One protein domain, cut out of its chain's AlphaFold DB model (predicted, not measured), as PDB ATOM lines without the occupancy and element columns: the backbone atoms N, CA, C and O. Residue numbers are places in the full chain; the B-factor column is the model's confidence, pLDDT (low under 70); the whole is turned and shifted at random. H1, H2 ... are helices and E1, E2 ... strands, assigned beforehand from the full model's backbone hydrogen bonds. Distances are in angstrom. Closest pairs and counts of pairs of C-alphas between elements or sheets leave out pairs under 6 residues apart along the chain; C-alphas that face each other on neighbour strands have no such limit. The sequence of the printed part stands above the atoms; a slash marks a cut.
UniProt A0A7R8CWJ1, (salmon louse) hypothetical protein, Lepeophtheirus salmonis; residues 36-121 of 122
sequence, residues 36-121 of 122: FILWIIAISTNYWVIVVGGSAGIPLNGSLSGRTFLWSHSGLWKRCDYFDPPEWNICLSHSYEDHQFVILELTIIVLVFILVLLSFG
ATOM      1  N   PHE A  36     -10.665 -12.837 -25.789       84.19
ATOM      2  CA  PHE A  36     -11.032 -11.753 -26.696       84.19
ATOM      3  C   PHE A  36     -12.537 -11.730 -27.004       84.19
ATOM      4  O   PHE A  36     -13.151 -10.666 -26.973       84.19
ATOM      5  N   ILE A  37     -13.161 -12.892 -27.217       82.94
ATOM      6  CA  ILE A  37     -14.617 -12.996 -27.415       82.94
ATOM      7  C   ILE A  37     -15.368 -12.519 -26.165       82.94
ATOM      8  O   ILE A  37     -16.297 -11.721 -26.273       82.94
ATOM      9  N   LEU A  38     -14.947 -12.956 -24.974       85.44
ATOM     10  CA  LEU A  38     -15.537 -12.497 -23.713       85.44
ATOM     11  C   LEU A  38     -15.372 -10.987 -23.517       85.44
ATOM     12  O   LEU A  38     -16.289 -10.332 -23.025       85.44
ATOM     13  N   TRP A  39     -14.233 -10.430 -23.926       87.56
ATOM     14  CA  TRP A  39     -13.983  -8.993 -23.872       87.56
ATOM     15  C   TRP A  39     -14.933  -8.203 -24.782       87.56
ATOM     16  O   TRP A  39     -15.513  -7.213 -24.333       87.56
ATOM     17  N   ILE A  40     -15.171  -8.676 -26.011       83.44
ATOM     18  CA  ILE A  40     -16.163  -8.080 -26.922       83.44
ATOM     19  C   ILE A  40     -17.565  -8.149 -26.303       83.44
ATOM     20  O   ILE A  40     -18.243  -7.129 -26.198       83.44
ATOM     21  N   ILE A  41     -17.982  -9.323 -25.813       83.62
ATOM     22  CA  ILE A  41     -19.298  -9.501 -25.175       83.62
ATOM     23  C   ILE A  41     -19.464  -8.546 -23.986       83.62
ATOM     24  O   ILE A  41     -20.530  -7.946 -23.814       83.62
ATOM     25  N   ALA A  42     -18.419  -8.377 -23.173       85.94
ATOM     26  CA  ALA A  42     -18.442  -7.448 -22.052       85.94
ATOM     27  C   ALA A  42     -18.677  -6.008 -22.533       85.94
ATOM     28  O   ALA A  42     -19.577  -5.340 -22.026       85.94
ATOM     29  N   ILE A  43     -17.933  -5.545 -23.542       84.12
ATOM     30  CA  ILE A  43     -18.079  -4.196 -24.119       84.12
ATOM     31  C   ILE A  43     -19.475  -3.973 -24.719       84.12
ATOM     32  O   ILE A  43     -20.037  -2.887 -24.567       84.12
ATOM     33  N   SER A  44     -20.047  -4.993 -25.355       80.12
ATOM     34  CA  SER A  44     -21.372  -4.961 -25.990       80.12
ATOM     35  C   SER A  44     -22.535  -4.952 -24.984       80.12
ATOM     36  O   SER A  44     -23.635  -4.462 -25.256       80.12
ATOM     37  N   THR A  45     -22.312  -5.488 -23.781       83.69
ATOM     38  CA  THR A  45     -23.358  -5.657 -22.769       83.69
ATOM     39  C   THR A  45     -23.833  -4.314 -22.206       83.69
ATOM     40  O   THR A  45     -23.038  -3.441 -21.874       83.69
ATOM     41  N   ASN A  46     -25.152  -4.161 -22.021       83.12
ATOM     42  CA  ASN A  46     -25.772  -2.919 -21.532       83.12
ATOM     43  C   ASN A  46     -26.118  -2.912 -20.031       83.12
ATOM     44  O   ASN A  46     -26.916  -2.092 -19.579       83.12
ATOM     45  N   TYR A  47     -25.536  -3.835 -19.266       86.81
ATOM     46  CA  TYR A  47     -25.855  -4.093 -17.856       86.81
ATOM     47  C   TYR A  47     -24.652  -3.873 -16.930       86.81
ATOM     48  O   TYR A  47     -24.510  -4.552 -15.918       86.81
ATOM     49  N   TRP A  48     -23.772  -2.932 -17.274       88.69
ATOM     50  CA  TRP A  48     -22.602  -2.614 -16.448       88.69
ATOM     51  C   TRP A  48     -23.000  -2.000 -15.111       88.69
ATOM     52  O   TRP A  48     -22.398  -2.294 -14.081       88.69
ATOM     53  N   VAL A  49     -24.023  -1.147 -15.127       89.50
ATOM     54  CA  VAL A  49     -24.546  -0.491 -13.932       89.50
ATOM     55  C   VAL A  49     -26.058  -0.593 -13.946       89.50
ATOM     56  O   VAL A  49     -26.699  -0.192 -14.915       89.50
ATOM     57  N   ILE A  50     -26.626  -1.106 -12.858       91.44
ATOM     58  CA  ILE A  50     -28.071  -1.177 -12.654       91.44
ATOM     59  C   ILE A  50     -28.407  -0.295 -11.456       91.44
ATOM     60  O   ILE A  50     -27.877  -0.491 -10.362       91.44
ATOM     61  N   VAL A  51     -29.278   0.685 -11.668       89.75
ATOM     62  CA  VAL A  51     -29.781   1.578 -10.621       89.75
ATOM     63  C   VAL A  51     -31.231   1.214 -10.364       89.75
ATOM     64  O   VAL A  51     -32.040   1.227 -11.286       89.75
ATOM     65  N   VAL A  52     -31.569   0.898  -9.116       89.88
ATOM     66  CA  VAL A  52     -32.925   0.499  -8.718       89.88
ATOM     67  C   VAL A  52     -33.487   1.544  -7.759       89.88
ATOM     68  O   VAL A  52     -32.856   1.865  -6.754       89.88
ATOM     69  N   GLY A  53     -34.670   2.073  -8.068       82.88
ATOM     70  CA  GLY A  53     -35.357   3.120  -7.304       82.88
ATOM     71  C   GLY A  53     -36.136   2.634  -6.073       82.88
ATOM     72  O   GLY A  53     -36.760   3.439  -5.392       82.88
ATOM     73  N   GLY A  54     -36.103   1.333  -5.767       81.50
ATOM     74  CA  GLY A  54     -36.859   0.715  -4.668       81.50
ATOM     75  C   GLY A  54     -38.317   0.383  -5.027       81.50
ATOM     76  O   GLY A  54     -38.787   0.701  -6.114       81.50
ATOM     77  N   SER A  55     -39.048  -0.278  -4.116       76.69
ATOM     78  CA  SER A  55     -40.394  -0.839  -4.381       76.69
ATOM     79  C   SER A  55     -41.476   0.182  -4.747       76.69
ATOM     80  O   SER A  55     -42.468  -0.199  -5.356       76.69
ATOM     81  N   ALA A  56     -41.305   1.452  -4.374       75.31
ATOM     82  CA  ALA A  56     -42.232   2.537  -4.710       75.31
ATOM     83  C   ALA A  56     -41.705   3.456  -5.834       75.31
ATOM     84  O   ALA A  56     -42.391   4.400  -6.223       75.31
ATOM     85  N   GLY A  57     -40.496   3.191  -6.346       79.56
ATOM     86  CA  GLY A  57     -39.779   4.088  -7.246       79.56
ATOM     87  C   GLY A  57     -39.380   5.416  -6.592       79.56
ATOM     88  O   GLY A  57     -39.795   5.754  -5.481       79.56
ATOM     89  N   ILE A  58     -38.554   6.192  -7.290       83.00
ATOM     90  CA  ILE A  58     -38.174   7.541  -6.861       83.00
ATOM     91  C   ILE A  58     -39.079   8.531  -7.606       83.00
ATOM     92  O   ILE A  58     -38.954   8.649  -8.830       83.00
ATOM     93  N   PRO A  59     -40.007   9.228  -6.924       82.81
ATOM     94  CA  PRO A  59     -40.847  10.227  -7.568       82.81
ATOM     95  C   PRO A  59     -40.000  11.432  -7.980       82.81
ATOM     96  O   PRO A  59     -39.290  12.026  -7.164       82.81
ATOM     97  N   LEU A  60     -40.078  11.802  -9.256       80.62
ATOM     98  CA  LEU A  60     -39.411  12.991  -9.771       80.62
ATOM     99  C   LEU A  60     -40.245  14.230  -9.426       80.62
ATOM    100  O   LEU A  60     -41.430  14.300  -9.745       80.62
ATOM    101  N   ASN A  61     -39.623  15.221  -8.782       77.81
ATOM    102  CA  ASN A  61     -40.260  16.504  -8.482       77.81
ATOM    103  C   ASN A  61     -39.888  17.548  -9.558       77.81
ATOM    104  O   ASN A  61     -38.728  17.619  -9.965       77.81
ATOM    105  N   GLY A  62     -40.847  18.361 -10.019       74.62
ATOM    106  CA  GLY A  62     -40.617  19.470 -10.963       74.62
ATOM    107  C   GLY A  62     -41.341  19.322 -12.310       74.62
ATOM    108  O   GLY A  62     -42.510  18.955 -12.352       74.62
ATOM    109  N   SER A  63     -40.658  19.609 -13.430       66.38
ATOM    110  CA  SER A  63     -41.219  19.541 -14.806       66.38
ATOM    111  C   SER A  63     -41.680  18.126 -15.223       66.38
ATOM    112  O   SER A  63     -42.401  17.946 -16.198       66.38
ATOM    113  N   LEU A  64     -41.269  17.110 -14.456       69.06
ATOM    114  CA  LEU A  64     -41.567  15.686 -14.644       69.06
ATOM    115  C   LEU A  64     -42.526  15.140 -13.565       69.06
ATOM    116  O   LEU A  64     -42.630  13.924 -13.401       69.06
ATOM    117  N   SER A  65     -43.202  16.026 -12.820       70.62
ATOM    118  CA  SER A  65     -44.163  15.654 -11.776       70.62
ATOM    119  C   SER A  65     -45.214  14.685 -12.321       70.62
ATOM    120  O   SER A  65     -45.917  14.995 -13.280       70.62
ATOM    121  N   GLY A  66     -45.304  13.507 -11.698       76.31
ATOM    122  CA  GLY A  66     -46.193  12.413 -12.107       76.31
ATOM    123  C   GLY A  66     -45.476  11.174 -12.649       76.31
ATOM    124  O   GLY A  66     -46.141  10.179 -12.911       76.31
ATOM    125  N   ARG A  67     -44.143  11.209 -12.789       82.50
ATOM    126  CA  ARG A  67     -43.331  10.049 -13.188       82.50
ATOM    127  C   ARG A  67     -42.536   9.514 -12.004       82.50
ATOM    128  O   ARG A  67     -41.841  10.274 -11.320       82.50
ATOM    129  N   THR A  68     -42.598   8.209 -11.790       85.38
ATOM    130  CA  THR A  68     -41.768   7.503 -10.808       85.38
ATOM    131  C   THR A  68     -40.680   6.732 -11.541       85.38
ATOM    132  O   THR A  68     -40.938   5.953 -12.453       85.38
ATOM    133  N   PHE A  69     -39.425   6.979 -11.173       87.50
ATOM    134  CA  PHE A  69     -38.302   6.215 -11.698       87.50
ATOM    135  C   PHE A  69     -38.253   4.851 -11.005       87.50
ATOM    136  O   PHE A  69     -38.109   4.790  -9.781       87.50
ATOM    137  N   LEU A  70     -38.365   3.768 -11.773       89.56
ATOM    138  CA  LEU A  70     -38.349   2.408 -11.238       89.56
ATOM    139  C   LEU A  70     -36.930   1.850 -11.222       89.56
ATOM    140  O   LEU A  70     -36.408   1.476 -10.171       89.56
ATOM    141  N   TRP A  71     -36.304   1.783 -12.394       88.62
ATOM    142  CA  TRP A  71     -34.962   1.242 -12.550       88.62
ATOM    143  C   TRP A  71     -34.317   1.722 -13.852       88.62
ATOM    144  O   TRP A  71     -34.989   2.146 -14.787       88.62
ATOM    145  N   SER A  72     -32.993   1.659 -13.907       90.00
ATOM    146  CA  SER A  72     -32.184   1.979 -15.080       90.00
ATOM    147  C   SER A  72     -31.094   0.944 -15.224       90.00
ATOM    148  O   SER A  72     -30.524   0.503 -14.222       90.00
ATOM    149  N   HIS A  73     -30.765   0.602 -16.462       91.62
ATOM    150  CA  HIS A  73     -29.513  -0.071 -16.761       91.62
ATOM    151  C   HIS A  73     -28.693   0.775 -17.729       91.62
ATOM    152  O   HIS A  73     -29.200   1.380 -18.677       91.62
ATOM    153  N   SER A  74     -27.400   0.848 -17.447       88.56
ATOM    154  CA  SER A  74     -26.427   1.594 -18.228       88.56
ATOM    155  C   SER A  74     -25.332   0.647 -18.698       88.56
ATOM    156  O   SER A  74     -24.717  -0.069 -17.903       88.56
ATOM    157  N   GLY A  75     -25.114   0.650 -20.006       87.19
ATOM    158  CA  GLY A  75     -23.963   0.075 -20.678       87.19
ATOM    159  C   GLY A  75     -22.926   1.120 -21.042       87.19
ATOM    160  O   GLY A  75     -23.058   2.297 -20.709       87.19
ATOM    161  N   LEU A  76     -21.920   0.681 -21.795       83.00
ATOM    162  CA  LEU A  76     -20.939   1.586 -22.388       83.00
ATOM    163  C   LEU A  76     -21.561   2.448 -23.502       83.00
ATOM    164  O   LEU A  76     -21.244   3.629 -23.624       83.00
ATOM    165  N   TRP A  77     -22.480   1.866 -24.279       81.88
ATOM    166  CA  TRP A  77     -23.036   2.482 -25.491       81.88
ATOM    167  C   TRP A  77     -24.484   2.949 -25.343       81.88
ATOM    168  O   TRP A  77     -24.902   3.896 -26.009       81.88
ATOM    169  N   LYS A  78     -25.266   2.294 -24.478       85.00
ATOM    170  CA  LYS A  78     -26.699   2.558 -24.311       85.00
ATOM    171  C   LYS A  78     -27.070   2.661 -22.845       85.00
ATOM    172  O   LYS A  78     -26.579   1.900 -22.014       85.00
ATOM    173  N   ARG A  79     -27.999   3.560 -22.551       87.94
ATOM    174  CA  ARG A  79     -28.663   3.670 -21.255       87.94
ATOM    175  C   ARG A  79     -30.164   3.600 -21.461       87.94
ATOM    176  O   ARG A  79     -30.689   4.321 -22.303       87.94
ATOM    177  N   CYS A  80     -30.840   2.764 -20.688       89.75
ATOM    178  CA  CYS A  80     -32.293   2.701 -20.683       89.75
ATOM    179  C   CYS A  80     -32.814   2.973 -19.281       89.75
ATOM    180  O   CYS A  80     -32.387   2.340 -18.312       89.75
ATOM    181  N   ASP A  81     -33.750   3.909 -19.204       90.62
ATOM    182  CA  ASP A  81     -34.407   4.336 -17.982       90.62
ATOM    183  C   ASP A  81     -35.889   3.944 -18.052       90.62
ATOM    184  O   ASP A  81     -36.585   4.252 -19.028       90.62
ATOM    185  N   TYR A  82     -36.361   3.255 -17.013       90.00
ATOM    186  CA  TYR A  82     -37.727   2.756 -16.904       90.00
ATOM    187  C   TYR A  82     -38.513   3.555 -15.871       90.00
ATOM    188  O   TYR A  82     -38.084   3.727 -14.722       90.00
ATOM    189  N   PHE A  83     -39.693   4.004 -16.285       90.06
ATOM    190  CA  PHE A  83     -40.573   4.859 -15.499       90.06
ATOM    191  C   PHE A  83     -41.964   4.243 -15.368       90.06
ATOM    192  O   PHE A  83     -42.372   3.407 -16.175       90.06
ATOM    193  N   ASP A  84     -42.700   4.687 -14.358       87.94
ATOM    194  CA  ASP A  84     -44.132   4.454 -14.220       87.94
ATOM    195  C   ASP A  84     -44.866   5.813 -14.294       87.94
ATOM    196  O   ASP A  84     -44.499   6.746 -13.563       87.94
ATOM    197  N   PRO A  85     -45.820   5.996 -15.236       86.06
ATOM    198  CA  PRO A  85     -46.310   5.021 -16.228       86.06
ATOM    199  C   PRO A  85     -45.285   4.663 -17.333       86.06
ATOM    200  O   PRO A  85     -44.448   5.496 -17.694       86.06
ATOM    201  N   PRO A  86     -45.362   3.445 -17.927       84.62
ATOM    202  CA  PRO A  86     -44.339   2.894 -18.834       84.62
ATOM    203  C   PRO A  86     -44.261   3.584 -20.200       84.62
ATOM    204  O   PRO A  86     -43.343   3.322 -20.976       84.62
ATOM    205  N   GLU A  87     -45.203   4.477 -20.508       86.88
ATOM    206  CA  GLU A  87     -45.174   5.322 -21.707       86.88
ATOM    207  C   GLU A  87     -43.932   6.230 -21.767       86.88
ATOM    208  O   GLU A  87     -43.547   6.684 -22.842       86.88
ATOM    209  N   TRP A  88     -43.280   6.463 -20.623       83.75
ATOM    210  CA  TRP A  88     -42.087   7.299 -20.509       83.75
ATOM    211  C   TRP A  88     -40.773   6.516 -20.520       83.75
ATOM    212  O   TRP A  88     -39.733   7.108 -20.240       83.75
ATOM    213  N   ASN A  89     -40.786   5.215 -20.830       88.44
ATOM    214  CA  ASN A  89     -39.557   4.432 -20.960       88.44
ATOM    215  C   ASN A  89     -38.693   4.990 -22.097       88.44
ATOM    216  O   ASN A  89     -39.137   5.079 -23.244       88.44
ATOM    217  N   ILE A  90     -37.453   5.355 -21.782       88.12
ATOM    218  CA  ILE A  90     -36.542   6.008 -22.724       88.12
ATOM    219  C   ILE A  90     -35.240   5.217 -22.773       88.12
ATOM    220  O   ILE A  90     -34.618   4.956 -21.746       88.12
ATOM    221  N   CYS A  91     -34.804   4.883 -23.985       87.62
ATOM    222  CA  CYS A  91     -33.479   4.339 -24.248       87.62
ATOM    223  C   CYS A  91     -32.667   5.360 -25.041       87.62
ATOM    224  O   CYS A  91     -32.992   5.675 -26.185       87.62
ATOM    225  N   LEU A  92     -31.611   5.874 -24.421       84.56
ATOM    226  CA  LEU A  92     -30.657   6.794 -25.022       84.56
ATOM    227  C   LEU A  92     -29.427   5.995 -25.464       84.56
ATOM    228  O   LEU A  92     -28.684   5.456 -24.640       84.56
ATOM    229  N   SER A  93     -29.209   5.917 -26.773       78.94
ATOM    230  CA  SER A  93     -27.932   5.503 -27.359       78.94
ATOM    231  C   SER A  93     -26.970   6.686 -27.332       78.94
ATOM    232  O   SER A  93     -27.309   7.772 -27.806       78.94
ATOM    233  N   HIS A  94     -25.768   6.491 -26.797       68.44
ATOM    234  CA  HIS A  94     -24.764   7.551 -26.711       68.44
ATOM    235  C   HIS A  94     -24.106   7.844 -28.077       68.44
ATOM    236  O   HIS A  94     -23.472   8.883 -28.229       68.44
ATOM    237  N   SER A  95     -24.280   6.969 -29.081       57.97
ATOM    238  CA  SER A  95     -23.761   7.161 -30.441       57.97
ATOM    239  C   SER A  95     -24.692   6.572 -31.513       57.97
ATOM    240  O   SER A  95     -25.208   5.471 -31.359       57.97
ATOM    241  N   TYR A  96     -24.901   7.307 -32.611       51.12
ATOM    242  CA  TYR A  96     -25.816   6.987 -33.727       51.12
ATOM    243  C   TYR A  96     -25.279   5.884 -34.676       51.12
ATOM    244  O   TYR A  96     -25.956   5.488 -35.622       51.12
ATOM    245  N   GLU A  97     -24.078   5.348 -34.430       57.53
ATOM    246  CA  GLU A  97     -23.426   4.309 -35.255       57.53
ATOM    247  C   GLU A  97     -23.719   2.856 -34.812       57.53
ATOM    248  O   GLU A  97     -23.082   1.905 -35.269       57.53
ATOM    249  N   ASP A  98     -24.719   2.654 -33.951       58.28
ATOM    250  CA  ASP A  98     -25.036   1.368 -33.309       58.28
ATOM    251  C   ASP A  98     -25.269   0.188 -34.277       58.28
ATOM    252  O   ASP A  98     -24.992  -0.963 -33.936       58.28
ATOM    253  N   HIS A  99     -25.771   0.432 -35.491       59.97
ATOM    254  CA  HIS A  99     -26.048  -0.653 -36.442       59.97
ATOM    255  C   HIS A  99     -24.788  -1.241 -37.084       59.97
ATOM    256  O   HIS A  99     -24.757  -2.435 -37.383       59.97
ATOM    257  N   GLN A 100     -23.751  -0.431 -37.299       62.53
ATOM    258  CA  GLN A 100     -22.500  -0.898 -37.904       62.53
ATOM    259  C   GLN A 100     -21.667  -1.691 -36.892       62.53
ATOM    260  O   GLN A 100     -21.025  -2.676 -37.254       62.53
ATOM    261  N   PHE A 101     -21.742  -1.309 -35.616       66.75
ATOM    262  CA  PHE A 101     -20.969  -1.921 -34.544       66.75
ATOM    263  C   PHE A 101     -21.383  -3.376 -34.270       66.75
ATOM    264  O   PHE A 101     -20.535  -4.263 -34.286       66.75
ATOM    265  N   VAL A 102     -22.686  -3.663 -34.143       68.06
ATOM    266  CA  VAL A 102     -23.183  -5.031 -33.865       68.06
ATOM    267  C   VAL A 102     -22.833  -6.015 -34.989       68.06
ATOM    268  O   VAL A 102     -22.487  -7.169 -34.735       68.06
ATOM    269  N   ILE A 103     -22.896  -5.565 -36.247       72.31
ATOM    270  CA  ILE A 103     -22.526  -6.394 -37.404       72.31
ATOM    271  C   ILE A 103     -21.023  -6.700 -37.374       72.31
ATOM    272  O   ILE A 103     -20.625  -7.832 -37.637       72.31
ATOM    273  N   LEU A 104     -20.199  -5.711 -37.025       75.38
ATOM    274  CA  LEU A 104     -18.747  -5.847 -36.959       75.38
ATOM    275  C   LEU A 104     -18.297  -6.753 -35.797       75.38
ATOM    276  O   LEU A 104     -17.356  -7.529 -35.950       75.38
ATOM    277  N   GLU A 105     -19.002  -6.736 -34.665       74.31
ATOM    278  CA  GLU A 105     -18.746  -7.666 -33.557       74.31
ATOM    279  C   GLU A 105     -19.026  -9.123 -33.954       74.31
ATOM    280  O   GLU A 105     -18.189 -10.002 -33.733       74.31
ATOM    281  N   LEU A 106     -20.172  -9.385 -34.593       76.88
ATOM    282  CA  LEU A 106     -20.533 -10.736 -35.034       76.88
ATOM    283  C   LEU A 106     -19.575 -11.264 -36.107       76.88
ATOM    284  O   LEU A 106     -19.199 -12.437 -36.062       76.88
ATOM    285  N   THR A 107     -19.140 -10.421 -37.047       82.00
ATOM    286  CA  THR A 107     -18.174 -10.838 -38.074       82.00
ATOM    287  C   THR A 107     -16.804 -11.137 -37.479       82.00
ATOM    288  O   THR A 107     -16.203 -12.139 -37.864       82.00
ATOM    289  N   ILE A 108     -16.329 -10.346 -36.510       82.25
ATOM    290  CA  ILE A 108     -15.066 -10.615 -35.809       82.25
ATOM    291  C   ILE A 108     -15.146 -11.934 -35.037       82.25
ATOM    292  O   ILE A 108     -14.225 -12.741 -35.143       82.25
ATOM    293  N   ILE A 109     -16.236 -12.197 -34.309       82.31
ATOM    294  CA  ILE A 109     -16.403 -13.454 -33.561       82.31
ATOM    295  C   ILE A 109     -16.385 -14.655 -34.513       82.31
ATOM    296  O   ILE A 109     -15.662 -15.622 -34.265       82.31
ATOM    297  N   VAL A 110     -17.135 -14.592 -35.617       83.69
ATOM    298  CA  VAL A 110     -17.169 -15.669 -36.619       83.69
ATOM    299  C   VAL A 110     -15.797 -15.861 -37.268       83.69
ATOM    300  O   VAL A 110     -15.350 -16.996 -37.411       83.69
ATOM    301  N   LEU A 111     -15.095 -14.779 -37.613       83.75
ATOM    302  CA  LEU A 111     -13.757 -14.843 -38.206       83.75
ATOM    303  C   LEU A 111     -12.743 -15.455 -37.235       83.75
ATOM    304  O   LEU A 111     -11.989 -16.341 -37.630       83.75
ATOM    305  N   VAL A 112     -12.749 -15.038 -35.967       81.25
ATOM    306  CA  VAL A 112     -11.885 -15.610 -34.921       81.25
ATOM    307  C   VAL A 112     -12.195 -17.093 -34.730       81.25
ATOM    308  O   VAL A 112     -11.272 -17.900 -34.677       81.25
ATOM    309  N   PHE A 113     -13.472 -17.473 -34.702       81.94
ATOM    310  CA  PHE A 113     -13.875 -18.873 -34.598       81.94
ATOM    311  C   PHE A 113     -13.387 -19.703 -35.795       81.94
ATOM    312  O   PHE A 113     -12.829 -20.780 -35.601       81.94
ATOM    313  N   ILE A 114     -13.509 -19.184 -37.022       84.00
ATOM    314  CA  ILE A 114     -12.983 -19.832 -38.234       84.00
ATOM    315  C   ILE A 114     -11.457 -19.971 -38.164       84.00
ATOM    316  O   ILE A 114     -10.939 -21.049 -38.440       84.00
ATOM    317  N   LEU A 115     -10.725 -18.922 -37.772       80.06
ATOM    318  CA  LEU A 115      -9.264 -18.980 -37.639       80.06
ATOM    319  C   LEU A 115      -8.825 -20.010 -36.595       80.06
ATOM    320  O   LEU A 115      -7.854 -20.733 -36.817       80.06
ATOM    321  N   VAL A 116      -9.557 -20.105 -35.486       80.19
ATOM    322  CA  VAL A 116      -9.343 -21.143 -34.481       80.19
ATOM    323  C   VAL A 116      -9.570 -22.517 -35.111       80.19
ATOM    324  O   VAL A 116      -8.654 -23.332 -35.086       80.19
ATOM    325  N   LEU A 117     -10.708 -22.769 -35.762       82.12
ATOM    326  CA  LEU A 117     -10.979 -24.056 -36.419       82.12
ATOM    327  C   LEU A 117      -9.894 -24.452 -37.437       82.12
ATOM    328  O   LEU A 117      -9.409 -25.582 -37.398       82.12
ATOM    329  N   LEU A 118      -9.449 -23.508 -38.272       81.62
ATOM    330  CA  LEU A 118      -8.362 -23.726 -39.234       81.62
ATOM    331  C   LEU A 118      -7.027 -24.041 -38.536       81.62
ATOM    332  O   LEU A 118      -6.265 -24.878 -39.012       81.62
ATOM    333  N   SER A 119      -6.745 -23.418 -37.387       77.38
ATOM    334  CA  SER A 119      -5.528 -23.690 -36.601       77.38
ATOM    335  C   SER A 119      -5.520 -25.079 -35.946       77.38
ATOM    336  O   SER A 119      -4.453 -25.662 -35.733       77.38
ATOM    337  N   PHE A 120      -6.703 -25.635 -35.670       77.00
ATOM    338  CA  PHE A 120      -6.870 -27.004 -35.180       77.00
ATOM    339  C   PHE A 120      -6.831 -28.054 -36.304       77.00
ATOM    340  O   PHE A 120      -6.792 -29.247 -36.004       77.00
ATOM    341  N   GLY A 121      -6.735 -27.633 -37.571       68.75
ATOM    342  CA  GLY A 121      -6.500 -28.524 -38.709       68.75
ATOM    343  C   GLY A 121      -7.734 -29.286 -39.189       68.75
ATOM    344  O   GLY A 121      -7.582 -30.409 -39.668       68.75
TER     345      GLY A 121
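AT A GLANCE: This is residues 36 to 121 of the 122 residues of the protein "(salmon louse) hypothetical protein" of Lepeophtheirus salmonis (UniProt A0A7R8CWJ1). Picture a long rod with a small four-stranded sheet, E1 to E4, in one half and two helices, H1 and H2, reaching away from one end of that sheet in the other half. The helices run loosely side by side, neither of them over a face of the sheet, and the tail of H2 with the last two residues, residues 114 to 121, sticks out. The 86 printed residues hold named elements in the order H1, E1, E2, E3, E4, H2, and the class is mixed, helices and strands. The sheet has the order E1, E2, E3, E4, all antiparallel, a meander in which each strand is the antiparallel neighbour of the one before. The whole is extended, with a radius of gyration of the C-alphas of 18.6 A and spans of 63 by 26 by 16 A.

IN THESE COORDINATES: Find C-alpha 36 at (-11.032, -11.753, -26.696); from there H1 runs through residues 36 to 44, 12.4 A from first to last C-alpha. E1 follows at residues 49 to 52, 9.9 A long. After a long stretch with no named element, residues 53 to 67, look for E2 at residues 68 to 74, 18.0 A, beginning at C-alpha 68 at (-41.768, 7.503, -10.808). E3 is residues 78 to 84, 20.2 A, and E4 is residues 90 to 93, 9.8 A. H2, residues 98 to 119, covers 31.9 A and ends at C-alpha 119 at (-5.528, -23.690, -36.601).

HOW THE PARTS SIT: Begin with the sheet, whose edge strands are E1 and E4. In the hairpin of E1 and E2, at 168 degrees, N 51 and O 72 are 2.8 A apart, within hydrogen-bond range. In the hairpin of E2 and E3, at 164 degrees, look at N 82 and O 71, 2.8 A. In the hairpin of E3 and E4, at 174 degrees, N 92 and O 79 are 2.8 A apart. Residues 58 to 59 also pair, antiparallel, with residues 68 to 69 of E2. H1 and H2 are close but not clearly touching, their closest C-alphas being those of Ile 37 and Ile 109, 6.4 A apart. They stand at a shallow tilt of 12 degrees, opposite ways. Neither helix is on the sheet, and H2 is apart from E1, E2 and E3. In H1 every O i to N i+4 pair is within hydrogen-bond range; in H2 it is 16 of 18.

THE WHOLE: The two C-alphas farthest apart are those of Gly 62 and Gly 121, 65.1 A. The printed part has no cut. The link from E1 to E2 is long, 15 residues; the others are tight. The mean pLDDT of the printed part is 80.7, and it is under 70 at residues 63 to 64, 94 to 102 and 121.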